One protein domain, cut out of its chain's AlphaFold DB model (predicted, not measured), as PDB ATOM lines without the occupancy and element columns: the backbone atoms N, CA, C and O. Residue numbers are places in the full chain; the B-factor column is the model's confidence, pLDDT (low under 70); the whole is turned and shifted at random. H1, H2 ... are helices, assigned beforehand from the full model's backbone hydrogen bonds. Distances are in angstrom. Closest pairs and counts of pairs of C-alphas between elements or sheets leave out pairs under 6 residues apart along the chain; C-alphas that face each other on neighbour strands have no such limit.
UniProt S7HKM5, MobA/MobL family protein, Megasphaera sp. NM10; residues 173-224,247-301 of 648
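AT A GLANCE: This is residues 173 to 224 and 247 to 301 of the 648 residues of the protein "MobA/MobL family protein" of Megasphaera sp. NM10 (UniProt S7HKM5). One very long straight helix, H5, makes the longest axis, and its residues 269 to 299 stick out free of the rest. Near its other end H4 crosses it at a steep tilt, while H1 and H2 form a small pair on the other side of H5, apart from it, joined to H4 through a loose stretch and the short H3. The printed part has 107 residues with five named helices, H1 to H5 in order, and no named strand: the class is all helix. It is extended, a rod spanning 82 by 33 by 23 A, with a radius of gyration of the C-alphas of 24.1 A.

HOW THE PARTS SIT: H1, residues 173 to 182, touches H2, residues 186 to 190; their closest C-alphas, of Arg 177 and Ala 189, are 4.7 A apart. H3, residues 201 to 205, is apart from H2. H3 is close to but not clearly touching H4, residues 207 to 224, the closest C-alphas being those of Ala 203 and Val 209, 6.5 A apart. H5, residues 247 to 299, touches H4 with residues 251 to 259 alone; the C-alphas of Val 217 and Ala 255 come closest, at 5.0 A. H4 and H5 run the same way at a steep tilt of 47 degrees. H1 and H2 are apart from both H4 and H5. Every O i to N i+4 pair is within hydrogen-bond range in H1, H2, H4 and H5; H3 has 0 of 1, but 2 of 2 O i to N i+3 pairs.

IN THESE COORDINATES: H1 begins at C-alpha 173 (164.737, 149.952, 112.146) and is 14.2 A long. H2 measures 6.3 A, H3 8.4 A and H4 26.1 A. H5, 78.0 A, ends at C-alpha 299 (160.335, 98.662, 145.431).

THE WHOLE: The C-alphas of Glu 202 and Glu 301, the two farthest apart, are 82.0 A apart. Residues 225 to 246 are not printed, and C-alphas 224 and 247 are 23.4 A apart across this cut. Of the links printed whole, none is long. Mean pLDDT of the printed part is 87.1; residue 204 alone is under 70.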
ATOM      1  N   LEU A 173     165.175 151.355 112.182       92.31
ATOM      2  CA  LEU A 173     164.737 149.952 112.146       92.31
ATOM      3  C   LEU A 173     165.700 149.073 111.332       92.31
ATOM      4  O   LEU A 173     166.088 148.005 111.787       92.31
ATOM      5  N   ALA A 174     166.179 149.571 110.188       93.75
ATOM      6  CA  ALA A 174     167.149 148.866 109.349       93.75
ATOM      7  C   ALA A 174     168.489 148.601 110.062       93.75
ATOM      8  O   ALA A 174     169.048 147.513 109.943       93.75
ATOM      9  N   ALA A 175     169.003 149.574 110.824       94.69
ATOM     10  CA  ALA A 175     170.243 149.399 111.579       94.69
ATOM     11  C   ALA A 175     170.058 148.421 112.752       94.69
ATOM     12  O   ALA A 175     170.904 147.556 112.959       94.69
ATOM     13  N   GLN A 176     168.932 148.509 113.466       94.50
ATOM     14  CA  GLN A 176     168.589 147.559 114.531       94.50
ATOM     15  C   GLN A 176     168.435 146.131 113.985       94.50
ATOM     16  O   GLN A 176     168.986 145.190 114.553       94.50
ATOM     17  N   ARG A 177     167.761 145.967 112.839       94.31
ATOM     18  CA  ARG A 177     167.621 144.680 112.144       94.31
ATOM     19  C   ARG A 177     168.981 144.081 111.802       94.31
ATOM     20  O   ARG A 177     169.213 142.907 112.069       94.31
ATOM     21  N   GLN A 178     169.898 144.880 111.255       95.38
ATOM     22  CA  GLN A 178     171.244 144.406 110.934       95.38
ATOM     23  C   GLN A 178     172.010 143.949 112.183       95.38
ATOM     24  O   GLN A 178     172.691 142.925 112.136       95.38
ATOM     25  N   ASP A 179     171.881 144.666 113.301       94.50
ATOM     26  CA  ASP A 179     172.501 144.269 114.567       94.50
ATOM     27  C   ASP A 179     171.951 142.926 115.077       94.50
ATOM     28  O   ASP A 179     172.733 142.090 115.531       94.50
ATOM     29  N   LEU A 180     170.637 142.690 114.968       93.88
ATOM     30  CA  LEU A 180     170.001 141.420 115.347       93.88
ATOM     31  C   LEU A 180     170.425 140.261 114.436       93.88
ATOM     32  O   LEU A 180     170.744 139.179 114.932       93.88
ATOM     33  N   LEU A 181     170.513 140.492 113.123       94.75
ATOM     34  CA  LEU A 181     171.023 139.503 112.168       94.75
ATOM     35  C   LEU A 181     172.478 139.128 112.469       94.75
ATOM     36  O   LEU A 181     172.818 137.947 112.482       94.75
ATOM     37  N   ASN A 182     173.322 140.113 112.787       95.38
ATOM     38  CA  ASN A 182     174.713 139.875 113.179       95.38
ATOM     39  C   ASN A 182     174.825 139.058 114.483       95.38
ATOM     40  O   ASN A 182     175.827 138.379 114.695       95.38
ATOM     41  N   GLN A 183     173.807 139.115 115.348       94.62
ATOM     42  CA  GLN A 183     173.704 138.335 116.587       94.62
ATOM     43  C   GLN A 183     173.041 136.958 116.391       94.62
ATOM     44  O   GLN A 183     172.934 136.204 117.354       94.62
ATOM     45  N   GLY A 184     172.578 136.620 115.180       93.62
ATOM     46  CA  GLY A 184     171.857 135.373 114.897       93.62
ATOM     47  C   GLY A 184     170.408 135.342 115.405       93.62
ATOM     48  O   GLY A 184     169.816 134.269 115.500       93.62
ATOM     49  N   ARG A 185     169.821 136.499 115.737       92.00
ATOM     50  CA  ARG A 185     168.444 136.638 116.250       92.00
ATOM     51  C   ARG A 185     167.471 136.898 115.097       92.00
ATOM     52  O   ARG A 185     166.951 138.000 114.949       92.00
ATOM     53  N   PHE A 186     167.280 135.894 114.242       91.69
ATOM     54  CA  PHE A 186     166.540 136.036 112.978       91.69
ATOM     55  C   PHE A 186     165.055 136.386 113.167       91.69
ATOM     56  O   PHE A 186     164.566 137.296 112.507       91.69
ATOM     57  N   GLU A 187     164.359 135.731 114.099       87.00
ATOM     58  CA  GLU A 187     162.929 135.978 114.368       87.00
ATOM     59  C   GLU A 187     162.672 137.417 114.833       87.00
ATOM     60  O   GLU A 187     161.742 138.085 114.388       87.00
ATOM     61  N   GLU A 188     163.542 137.936 115.699       87.75
ATOM     62  CA  GLU A 188     163.447 139.314 116.182       87.75
ATOM     63  C   GLU A 188     163.821 140.333 115.101       87.75
ATOM     64  O   GLU A 188     163.259 141.427 115.058       87.75
ATOM     65  N   ALA A 189     164.751 139.980 114.209       91.62
ATOM     66  CA  ALA A 189     165.116 140.814 113.070       91.62
ATOM     67  C   ALA A 189     163.945 140.980 112.086       91.62
ATOM     68  O   ALA A 189     163.749 142.077 111.557       91.62
ATOM     69  N   GLU A 190     163.146 139.931 111.883       90.25
ATOM     70  CA  GLU A 190     161.967 139.959 111.011       90.25
ATOM     71  C   GLU A 190     160.903 140.945 111.516       90.25
ATOM     72  O   GLU A 190     160.340 141.712 110.738       90.25
ATOM     73  N   LYS A 191     160.716 141.044 112.843       89.00
ATOM     74  CA  LYS A 191     159.800 142.016 113.477       89.00
ATOM     75  C   LYS A 191     160.162 143.479 113.151       89.00
ATOM     76  O   LYS A 191     159.319 144.372 113.262       89.00
ATOM     77  N   LEU A 192     161.411 143.747 112.755       89.88
ATOM     78  CA  LEU A 192     161.901 145.077 112.378       89.88
ATOM     79  C   LEU A 192     161.913 145.324 110.862       89.88
ATOM     80  O   LEU A 192     162.213 146.450 110.449       89.88
ATOM     81  N   ASP A 193     161.586 144.323 110.040       89.44
ATOM     82  CA  ASP A 193     161.544 144.431 108.579       89.44
ATOM     83  C   ASP A 193     160.253 145.107 108.102       89.44
ATOM     84  O   ASP A 193     159.342 144.504 107.539       89.44
ATOM     85  N   ARG A 194     160.139 146.400 108.407       86.56
ATOM     86  CA  ARG A 194     158.966 147.205 108.070       86.56
ATOM     87  C   ARG A 194     159.326 148.641 107.740       86.56
ATOM     88  O   ARG A 194     160.323 149.194 108.213       86.56
ATOM     89  N   ILE A 195     158.453 149.278 106.967       85.25
ATOM     90  CA  ILE A 195     158.579 150.692 106.622       85.25
ATOM     91  C   ILE A 195     158.204 151.532 107.857       85.25
ATOM     92  O   ILE A 195     157.089 151.397 108.360       85.25
ATOM     93  N   PRO A 196     159.097 152.405 108.363       83.81
ATOM     94  CA  PRO A 196     158.784 153.245 109.511       83.81
ATOM     95  C   PRO A 196     157.683 154.253 109.168       83.81
ATOM     96  O   PRO A 196     157.723 154.897 108.116       83.81
ATOM     97  N   ALA A 197     156.733 154.437 110.086       82.69
ATOM     98  CA  ALA A 197     155.652 155.399 109.910       82.69
ATOM     99  C   ALA A 197     156.191 156.831 109.684       82.69
ATOM    100  O   ALA A 197     157.027 157.314 110.460       82.69
ATOM    101  N   PRO A 198     155.719 157.544 108.644       81.38
ATOM    102  CA  PRO A 198     156.141 158.915 108.385       81.38
ATOM    103  C   PRO A 198     155.558 159.887 109.423       81.38
ATOM    104  O   PRO A 198     154.440 159.721 109.905       81.38
ATOM    105  N   HIS A 199     156.293 160.959 109.729       78.69
ATOM    106  CA  HIS A 199     155.809 162.018 110.619       78.69
ATOM    107  C   HIS A 199     154.729 162.866 109.922       78.69
ATOM    108  O   HIS A 199     155.016 163.529 108.922       78.69
ATOM    109  N   LEU A 200     153.503 162.897 110.463       75.12
ATOM    110  CA  LEU A 200     152.364 163.587 109.827       75.12
ATOM    111  C   LEU A 200     152.236 165.082 110.189       75.12
ATOM    112  O   LEU A 200     151.435 165.796 109.594       75.12
ATOM    113  N   GLY A 201     153.057 165.609 111.103       75.56
ATOM    114  CA  GLY A 201     153.148 167.057 111.346       75.56
ATOM    115  C   GLY A 201     151.844 167.684 111.849       75.56
ATOM    116  O   GLY A 201     151.202 167.169 112.757       75.56
ATOM    117  N   GLU A 202     151.439 168.823 111.286       73.75
ATOM    118  CA  GLU A 202     150.190 169.485 111.695       73.75
ATOM    119  C   GLU A 202     148.927 168.722 111.286       73.75
ATOM    120  O   GLU A 202     147.864 168.975 111.855       73.75
ATOM    121  N   ALA A 203     149.039 167.743 110.382       73.12
ATOM    122  CA  ALA A 203     147.916 166.899 109.986       73.12
ATOM    123  C   ALA A 203     147.332 166.115 111.177       73.12
ATOM    124  O   ALA A 203     146.136 165.840 111.187       73.12
ATOM    125  N   TYR A 204     148.129 165.875 112.230       69.50
ATOM    126  CA  TYR A 204     147.685 165.297 113.506       69.50
ATOM    127  C   TYR A 204     146.594 166.111 114.216       69.50
ATOM    128  O   TYR A 204     145.848 165.579 115.031       69.50
ATOM    129  N   LYS A 205     146.503 167.414 113.935       71.31
ATOM    130  CA  LYS A 205     145.505 168.299 114.546       71.31
ATOM    131  C   LYS A 205     144.194 168.333 113.759       71.31
ATOM    132  O   LYS A 205     143.253 168.973 114.217       71.31
ATOM    133  N   ASN A 206     144.133 167.700 112.582       81.75
ATOM    134  CA  ASN A 206     142.953 167.696 111.728       81.75
ATOM    135  C   ASN A 206     142.085 166.453 112.013       81.75
ATOM    136  O   ASN A 206     142.492 165.346 111.654       81.75
ATOM    137  N   PRO A 207     140.871 166.610 112.580       81.81
ATOM    138  CA  PRO A 207     139.998 165.482 112.907       81.81
ATOM    139  C   PRO A 207     139.676 164.575 111.711       81.81
ATOM    140  O   PRO A 207     139.611 163.363 111.872       81.81
ATOM    141  N   LYS A 208     139.555 165.135 110.498       83.69
ATOM    142  CA  LYS A 208     139.247 164.356 109.286       83.69
ATOM    143  C   LYS A 208     140.377 163.405 108.892       83.69
ATOM    144  O   LYS A 208     140.129 162.306 108.416       83.69
ATOM    145  N   VAL A 209     141.627 163.828 109.092       80.81
ATOM    146  CA  VAL A 209     142.803 162.989 108.809       80.81
ATOM    147  C   VAL A 209     142.878 161.839 109.814       80.81
ATOM    148  O   VAL A 209     143.209 160.719 109.441       80.81
ATOM    149  N   MET A 210     142.532 162.099 111.077       80.06
ATOM    150  CA  MET A 210     142.486 161.079 112.127       80.06
ATOM    151  C   MET A 210     141.416 160.019 111.856       80.06
ATOM    152  O   MET A 210     141.705 158.828 111.944       80.06
ATOM    153  N   GLU A 211     140.213 160.451 111.477       84.75
ATOM    154  CA  GLU A 211     139.116 159.563 111.084       84.75
ATOM    155  C   GLU A 211     139.509 158.700 109.878       84.75
ATOM    156  O   GLU A 211     139.339 157.482 109.909       84.75
ATOM    157  N   ARG A 212     140.159 159.299 108.870       86.12
ATOM    158  CA  ARG A 212     140.654 158.570 107.696       86.12
ATOM    159  C   ARG A 212     141.705 157.515 108.049       86.12
ATOM    160  O   ARG A 212     141.680 156.420 107.499       86.12
ATOM    161  N   ILE A 213     142.614 157.805 108.984       84.00
ATOM    162  CA  ILE A 213     143.589 156.814 109.475       84.00
ATOM    163  C   ILE A 213     142.873 155.648 110.166       84.00
ATOM    164  O   ILE A 213     143.234 154.497 109.941       84.00
ATOM    165  N   GLN A 214     141.865 155.924 110.997       84.62
ATOM    166  CA  GLN A 214     141.095 154.880 111.681       84.62
ATOM    167  C   GLN A 214     140.286 154.019 110.704       84.62
ATOM    168  O   GLN A 214     140.174 152.812 110.898       84.62
ATOM    169  N   GLU A 215     139.728 154.623 109.657       86.62
ATOM    170  CA  GLU A 215     139.071 153.910 108.562       86.62
ATOM    171  C   GLU A 215     140.055 152.993 107.830       86.62
ATOM    172  O   GLU A 215     139.807 151.796 107.758       86.62
ATOM    173  N   ARG A 216     141.226 153.500 107.416       86.19
ATOM    174  CA  ARG A 216     142.259 152.677 106.766       86.19
ATOM    175  C   ARG A 216     142.755 151.523 107.634       86.19
ATOM    176  O   ARG A 216     143.027 150.452 107.113       86.19
ATOM    177  N   VAL A 217     142.877 151.722 108.947       85.75
ATOM    178  CA  VAL A 217     143.229 150.635 109.877       85.75
ATOM    179  C   VAL A 217     142.158 149.543 109.869       85.75
ATOM    180  O   VAL A 217     142.515 148.374 109.808       85.75
ATOM    181  N   ARG A 218     140.870 149.913 109.878       86.62
ATOM    182  CA  ARG A 218     139.761 148.948 109.787       86.62
ATOM    183  C   ARG A 218     139.728 148.227 108.444       86.62
ATOM    184  O   ARG A 218     139.581 147.017 108.440       86.62
ATOM    185  N   GLU A 219     139.926 148.944 107.336       87.38
ATOM    186  CA  GLU A 219     140.002 148.340 105.997       87.38
ATOM    187  C   GLU A 219     141.106 147.271 105.923       87.38
ATOM    188  O   GLU A 219     140.891 146.202 105.360       87.38
ATOM    189  N   ILE A 220     142.282 147.544 106.502       85.12
ATOM    190  CA  ILE A 220     143.392 146.581 106.545       85.12
ATOM    191  C   ILE A 220     143.033 145.386 107.435       85.12
ATOM    192  O   ILE A 220     143.244 144.253 107.014       85.12
ATOM    193  N   ASP A 221     142.489 145.628 108.631       83.25
ATOM    194  CA  ASP A 221     142.086 144.560 109.555       83.25
ATOM    195  C   ASP A 221     141.043 143.629 108.876       83.25
ATOM    196  O   ASP A 221     141.237 142.414 108.835       83.25
ATOM    197  N   GLU A 222     140.014 144.179 108.214       84.12
ATOM    198  CA  GLU A 222     138.997 143.414 107.463       84.12
ATOM    199  C   GLU A 222     139.595 142.605 106.295       84.12
ATOM    200  O   GLU A 222     139.259 141.430 106.117       84.12
ATOM    201  N   GLN A 223     140.521 143.196 105.527       79.19
ATOM    202  CA  GLN A 223     141.236 142.500 104.445       79.19
ATOM    203  C   GLN A 223     142.104 141.346 104.960       79.19
ATOM    204  O   GLN A 223     142.312 140.364 104.249       79.19
ATOM    205  N   THR A 224     142.625 141.448 106.184       71.00
ATOM    206  CA  THR A 224     143.422 140.374 106.793       71.00
ATOM    207  C   THR A 224     142.576 139.249 107.397       71.00
ATOM    208  O   THR A 224     143.051 138.116 107.457       71.00
ATOM    209  N   MET A 247     149.828 162.567 100.703       76.25
ATOM    210  CA  MET A 247     149.216 162.513 102.033       76.25
ATOM    211  C   MET A 247     148.505 161.174 102.270       76.25
ATOM    212  O   MET A 247     148.682 160.584 103.336       76.25
ATOM    213  N   GLU A 248     147.774 160.663 101.278       81.75
ATOM    214  CA  GLU A 248     147.105 159.361 101.377       81.75
ATOM    215  C   GLU A 248     148.120 158.216 101.519       81.75
ATOM    216  O   GLU A 248     147.956 157.359 102.382       81.75
ATOM    217  N   GLN A 249     149.238 158.244 100.782       81.44
ATOM    218  CA  GLN A 249     150.329 157.274 100.968       81.44
ATOM    219  C   GLN A 249     150.875 157.284 102.403       81.44
ATOM    220  O   GLN A 249     151.101 156.227 102.993       81.44
ATOM    221  N   LYS A 250     151.056 158.471 102.996       83.00
ATOM    222  CA  LYS A 250     151.507 158.593 104.391       83.00
ATOM    223  C   LYS A 250     150.482 158.040 105.383       83.00
ATOM    224  O   LYS A 250     150.890 157.420 106.365       83.00
ATOM    225  N   ILE A 251     149.188 158.254 105.131       83.50
ATOM    226  CA  ILE A 251     148.084 157.690 105.923       83.50
ATOM    227  C   ILE A 251     148.127 156.160 105.857       83.50
ATOM    228  O   ILE A 251     148.115 155.515 106.903       83.50
ATOM    229  N   THR A 252     148.264 155.587 104.660       84.56
ATOM    230  CA  THR A 252     148.347 154.135 104.462       84.56
ATOM    231  C   THR A 252     149.571 153.534 105.153       84.56
ATOM    232  O   THR A 252     149.430 152.574 105.906       84.56
ATOM    233  N   CYS A 253     150.767 154.118 104.992       84.38
ATOM    234  CA  CYS A 253     151.969 153.641 105.690       84.38
ATOM    235  C   CYS A 253     151.812 153.679 107.218       84.38
ATOM    236  O   CYS A 253     152.268 152.770 107.907       84.38
ATOM    237  N   PHE A 254     151.169 154.721 107.751       84.69
ATOM    238  CA  PHE A 254     150.901 154.832 109.184       84.69
ATOM    239  C   PHE A 254     149.902 153.768 109.664       84.69
ATOM    240  O   PHE A 254     150.119 153.153 110.708       84.69
ATOM    241  N   ALA A 255     148.829 153.528 108.903       85.12
ATOM    242  CA  ALA A 255     147.832 152.508 109.215       85.12
ATOM    243  C   ALA A 255     148.448 151.097 109.216       85.12
ATOM    244  O   ALA A 255     148.279 150.366 110.192       85.12
ATOM    245  N   ILE A 256     149.247 150.763 108.194       86.19
ATOM    246  CA  ILE A 256     149.980 149.490 108.103       86.19
ATOM    247  C   ILE A 256     150.928 149.319 109.298       86.19
ATOM    248  O   ILE A 256     150.896 148.282 109.956       86.19
ATOM    249  N   ASP A 257     151.741 150.329 109.633       86.44
ATOM    250  CA  ASP A 257     152.654 150.247 110.784       86.44
ATOM    251  C   ASP A 257     151.891 150.026 112.103       86.44
ATOM    252  O   ASP A 257     152.330 149.234 112.939       86.44
ATOM    253  N   LYS A 258     150.722 150.662 112.283       84.94
ATOM    254  CA  LYS A 258     149.876 150.465 113.471       84.94
ATOM    255  C   LYS A 258     149.367 149.024 113.578       84.94
ATOM    256  O   LYS A 258     149.451 148.446 114.662       84.94
ATOM    257  N   VAL A 259     148.865 148.449 112.484       87.19
ATOM    258  CA  VAL A 259     148.410 147.047 112.447       87.19
ATOM    259  C   VAL A 259     149.582 146.102 112.719       87.19
ATOM    260  O   VAL A 259     149.503 145.281 113.628       87.19
ATOM    261  N   LEU A 260     150.725 146.298 112.056       86.94
ATOM    262  CA  LEU A 260     151.922 145.477 112.268       86.94
ATOM    263  C   LEU A 260     152.414 145.511 113.723       86.94
ATOM    264  O   LEU A 260     152.761 144.472 114.272       86.94
ATOM    265  N   ARG A 261     152.433 146.679 114.389       86.19
ATOM    266  CA  ARG A 261     152.793 146.770 115.822       86.19
ATOM    267  C   ARG A 261     151.864 145.945 116.708       86.19
ATOM    268  O   ARG A 261     152.342 145.347 117.669       86.19
ATOM    269  N   ARG A 262     150.564 145.944 116.401       87.94
ATOM    270  CA  ARG A 262     149.550 145.181 117.137       87.94
ATOM    271  C   ARG A 262     149.796 143.681 116.982       87.94
ATOM    272  O   ARG A 262     149.990 143.005 117.986       87.94
ATOM    273  N   VAL A 263     149.929 143.217 115.740       87.94
ATOM    274  CA  VAL A 263     150.187 141.806 115.409       87.94
ATOM    275  C   VAL A 263     151.504 141.317 116.018       87.94
ATOM    276  O   VAL A 263     151.537 140.263 116.640       87.94
ATOM    277  N   ILE A 264     152.587 142.100 115.934       88.31
ATOM    278  CA  ILE A 264     153.873 141.744 116.563       88.31
ATOM    279  C   ILE A 264     153.715 141.566 118.081       88.31
ATOM    280  O   ILE A 264     154.266 140.625 118.649       88.31
ATOM    281  N   LYS A 265     152.952 142.445 118.745       86.94
ATOM    282  CA  LYS A 265     152.700 142.356 120.190       86.94
ATOM    283  C   LYS A 265     151.875 141.116 120.550       86.94
ATOM    284  O   LYS A 265     152.146 140.500 121.575       86.94
ATOM    285  N   GLU A 266     150.897 140.750 119.729       89.81
ATOM    286  CA  GLU A 266     150.102 139.528 119.905       89.81
ATOM    287  C   GLU A 266     150.957 138.268 119.728       89.81
ATOM    288  O   GLU A 266     150.914 137.383 120.581       89.81
ATOM    289  N   ILE A 267     151.813 138.232 118.700       88.50
ATOM    290  CA  ILE A 267     152.781 137.148 118.483       88.50
ATOM    291  C   ILE A 267     153.715 137.003 119.693       88.50
ATOM    292  O   ILE A 267     153.889 135.899 120.197       88.50
ATOM    293  N   GLU A 268     154.272 138.104 120.214       86.69
ATOM    294  CA  GLU A 268     155.136 138.070 121.409       86.69
ATOM    295  C   GLU A 268     154.430 137.485 122.642       86.69
ATOM    296  O   GLU A 268     155.055 136.781 123.439       86.69
ATOM    297  N   LEU A 269     153.144 137.798 122.837       89.75
ATOM    298  CA  LEU A 269     152.354 137.273 123.953       89.75
ATOM    299  C   LEU A 269     152.072 135.778 123.783       89.75
ATOM    300  O   LEU A 269     152.172 135.020 124.750       89.75
ATOM    301  N   GLU A 270     151.766 135.352 122.562       90.12
ATOM    302  CA  GLU A 270     151.489 133.955 122.246       90.12
ATOM    303  C   GLU A 270     152.749 133.082 122.361       90.12
ATOM    304  O   GLU A 270     152.718 132.035 123.005       90.12
ATOM    305  N   GLU A 271     153.897 133.558 121.867       88.62
ATOM    306  CA  GLU A 271     155.209 132.918 122.054       88.62
ATOM    307  C   GLU A 271     155.532 132.710 123.546       88.62
ATOM    308  O   GLU A 271     156.052 131.664 123.949       88.62
ATOM    309  N   GLN A 272     155.213 133.692 124.398       88.56
ATOM    310  CA  GLN A 272     155.404 133.575 125.847       88.56
ATOM    311  C   GLN A 272     154.470 132.545 126.478       88.56
ATOM    312  O   GLN A 272     154.903 131.813 127.369       88.56
ATOM    313  N   ARG A 273     153.213 132.484 126.026       93.19
ATOM    314  CA  ARG A 273     152.225 131.512 126.497       93.19
ATOM    315  C   ARG A 273     152.661 130.087 126.165       93.19
ATOM    316  O   ARG A 273     152.760 129.272 127.077       93.19
ATOM    317  N   ILE A 274     153.025 129.832 124.908       92.69
ATOM    318  CA  ILE A 274     153.518 128.525 124.447       92.69
ATOM    319  C   ILE A 274     154.745 128.104 125.261       92.69
ATOM    320  O   ILE A 274     154.774 127.008 125.814       92.69
ATOM    321  N   ARG A 275     155.730 128.994 125.440       90.81
ATOM    322  CA  ARG A 275     156.923 128.689 126.246       90.81
ATOM    323  C   ARG A 275     156.585 128.345 127.701       90.81
ATOM    324  O   ARG A 275     157.245 127.498 128.296       90.81
ATOM    325  N   GLN A 276     155.605 129.017 128.309       91.69
ATOM    326  CA  GLN A 276     155.169 128.698 129.674       91.69
ATOM    327  C   GLN A 276     154.481 127.333 129.748       91.69
ATOM    328  O   GLN A 276     154.738 126.583 130.688       91.69
ATOM    329  N   GLU A 277     153.651 127.002 128.760       94.06
ATOM    330  CA  GLU A 277     153.013 125.689 128.648       94.06
ATOM    331  C   GLU A 277     154.054 124.573 128.468       94.06
ATOM    332  O   GLU A 277     153.991 123.570 129.175       94.06
ATOM    333  N   GLU A 278     155.067 124.777 127.621       94.00
ATOM    334  CA  GLU A 278     156.185 123.839 127.441       94.00
ATOM    335  C   GLU A 278     156.986 123.630 128.732       94.00
ATOM    336  O   GLU A 278     157.332 122.497 129.072       94.00
ATOM    337  N   ILE A 279     157.280 124.706 129.475       94.19
ATOM    338  CA  ILE A 279     157.965 124.608 130.773       94.19
ATOM    339  C   ILE A 279     157.123 123.780 131.742       94.19
ATOM    340  O   ILE A 279     157.651 122.865 132.371       94.19
ATOM    341  N   LEU A 280     155.821 124.062 131.833       94.56
ATOM    342  CA  LEU A 280     154.919 123.321 132.706       94.56
ATOM    343  C   LEU A 280     154.860 121.839 132.312       94.56
ATOM    344  O   LEU A 280     154.962 120.969 133.175       94.56
ATOM    345  N   GLU A 281     154.748 121.529 131.020       93.94
ATOM    346  CA  GLU A 281     154.759 120.150 130.529       93.94
ATOM    347  C   GLU A 281     156.077 119.444 130.892       93.94
ATOM    348  O   GLU A 281     156.065 118.328 131.417       93.94
ATOM    349  N   MET A 282     157.218 120.102 130.693       93.50
ATOM    350  CA  MET A 282     158.527 119.568 131.077       93.50
ATOM    351  C   MET A 282     158.646 119.337 132.587       93.50
ATOM    352  O   MET A 282     159.119 118.281 133.004       93.50
ATOM    353  N   GLU A 283     158.177 120.268 133.417       92.62
ATOM    354  CA  GLU A 283     158.158 120.113 134.875       92.62
ATOM    355  C   GLU A 283     157.276 118.936 135.309       92.62
ATOM    356  O   GLU A 283     157.663 118.165 136.191       92.62
ATOM    357  N   THR A 284     156.120 118.738 134.663       91.25
ATOM    358  CA  THR A 284     155.249 117.588 134.953       91.25
ATOM    359  C   THR A 284     155.905 116.259 134.587       91.25
ATOM    360  O   THR A 284     155.827 115.318 135.376       91.25
ATOM    361  N   LYS A 285     156.608 116.190 133.447       91.00
ATOM    362  CA  LYS A 285     157.376 115.003 133.038       91.00
ATOM    363  C   LYS A 285     158.499 114.705 134.026       91.00
ATOM    364  O   LYS A 285     158.569 113.589 134.526       91.00
ATOM    365  N   LEU A 286     159.296 115.711 134.390       92.06
ATOM    366  CA  LEU A 286     160.363 115.565 135.386       92.06
ATOM    367  C   LEU A 286     159.822 115.121 136.752       92.06
ATOM    368  O   LEU A 286     160.433 114.295 137.426       92.06
ATOM    369  N   SER A 287     158.664 115.639 137.172       88.56
ATOM    370  CA  SER A 287     158.023 115.206 138.417       88.56
ATOM    371  C   SER A 287     157.514 113.765 138.351       88.56
ATOM    372  O   SER A 287     157.530 113.089 139.380       88.56
ATOM    373  N   ALA A 288     157.027 113.310 137.193       88.44
ATOM    374  CA  ALA A 288     156.585 111.934 136.993       88.44
ATOM    375  C   ALA A 288     157.777 110.967 136.986       88.44
ATOM    376  O   ALA A 288     157.769 109.999 137.738       88.44
ATOM    377  N   GLU A 289     158.842 111.290 136.246       91.50
ATOM    378  CA  GLU A 289     160.097 110.524 136.245       91.50
ATOM    379  C   GLU A 289     160.689 110.419 137.659       91.50
ATOM    380  O   GLU A 289     161.079 109.341 138.101       91.50
ATOM    381  N   ALA A 290     160.672 111.513 138.427       89.94
ATOM    382  CA  ALA A 290     161.126 111.501 139.814       89.94
ATOM    383  C   ALA A 290     160.230 110.668 140.756       89.94
ATOM    384  O   ALA A 290     160.718 110.185 141.781       89.94
ATOM    385  N   ASP A 291     158.927 110.527 140.477       91.19
ATOM    386  CA  ASP A 291     158.046 109.599 141.209       91.19
ATOM    387  C   ASP A 291     158.369 108.147 140.849       91.19
ATOM    388  O   ASP A 291     158.497 107.319 141.749       91.19
ATOM    389  N   ASP A 292     158.587 107.853 139.567       89.00
ATOM    390  CA  ASP A 292     158.944 106.515 139.090       89.00
ATOM    391  C   ASP A 292     160.290 106.044 139.664       89.00
ATOM    392  O   ASP A 292     160.379 104.938 140.206       89.00
ATOM    393  N   GLU A 293     161.319 106.900 139.664       89.38
ATOM    394  CA  GLU A 293     162.619 106.601 140.286       89.38
ATOM    395  C   GLU A 293     162.480 106.310 141.790       89.38
ATOM    396  O   GLU A 293     163.058 105.353 142.317       89.38
ATOM    397  N   LYS A 294     161.677 107.108 142.507       88.50
ATOM    398  CA  LYS A 294     161.402 106.889 143.938       88.50
ATOM    399  C   LYS A 294     160.624 105.598 144.173       88.50
ATOM    400  O   LYS A 294     160.903 104.893 145.149       88.50
ATOM    401  N   ALA A 295     159.665 105.283 143.308       89.38
ATOM    402  CA  ALA A 295     158.895 104.052 143.368       89.38
ATOM    403  C   ALA A 295     159.802 102.832 143.161       89.38
ATOM    404  O   ALA A 295     159.691 101.865 143.917       89.38
ATOM    405  N   GLU A 296     160.748 102.892 142.221       89.50
ATOM    406  CA  GLU A 296     161.738 101.839 141.986       89.50
ATOM    407  C   GLU A 296     162.718 101.687 143.163       89.50
ATOM    408  O   GLU A 296     162.945 100.568 143.641       89.50
ATOM    409  N   GLU A 297     163.254 102.791 143.701       86.69
ATOM    410  CA  GLU A 297     164.095 102.756 144.907       86.69
ATOM    411  C   GLU A 297     163.349 102.098 146.080       86.69
ATOM    412  O   GLU A 297     163.912 101.250 146.781       86.69
ATOM    413  N   LEU A 298     162.074 102.452 146.283       87.56
ATOM    414  CA  LEU A 298     161.226 101.892 147.335       87.56
ATOM    415  C   LEU A 298     160.889 100.414 147.087       87.56
ATOM    416  O   LEU A 298     160.828  99.634 148.041       87.56
ATOM    417  N   ALA A 299     160.659 100.028 145.830       87.75
ATOM    418  CA  ALA A 299     160.335  98.662 145.431       87.75
ATOM    419  C   ALA A 299     161.506  97.700 145.649       87.75
ATOM    420  O   ALA A 299     161.255  96.533 145.948       87.75
ATOM    421  N   ASN A 300     162.741  98.201 145.524       85.62
ATOM    422  CA  ASN A 300     163.993  97.467 145.720       85.62
ATOM    423  C   ASN A 300     164.472  97.429 147.182       85.62
ATOM    424  O   ASN A 300     165.461  96.762 147.502       85.62
ATOM    425  N   GLU A 301     163.806  98.142 148.094       85.94
ATOM    426  CA  GLU A 301     164.134  98.064 149.512       85.94
ATOM    427  C   GLU A 301     163.780  96.693 150.110       85.94
ATOM    428  O   GLU A 301     162.644  96.222 149.959       85.94
TER     429      GLU A 301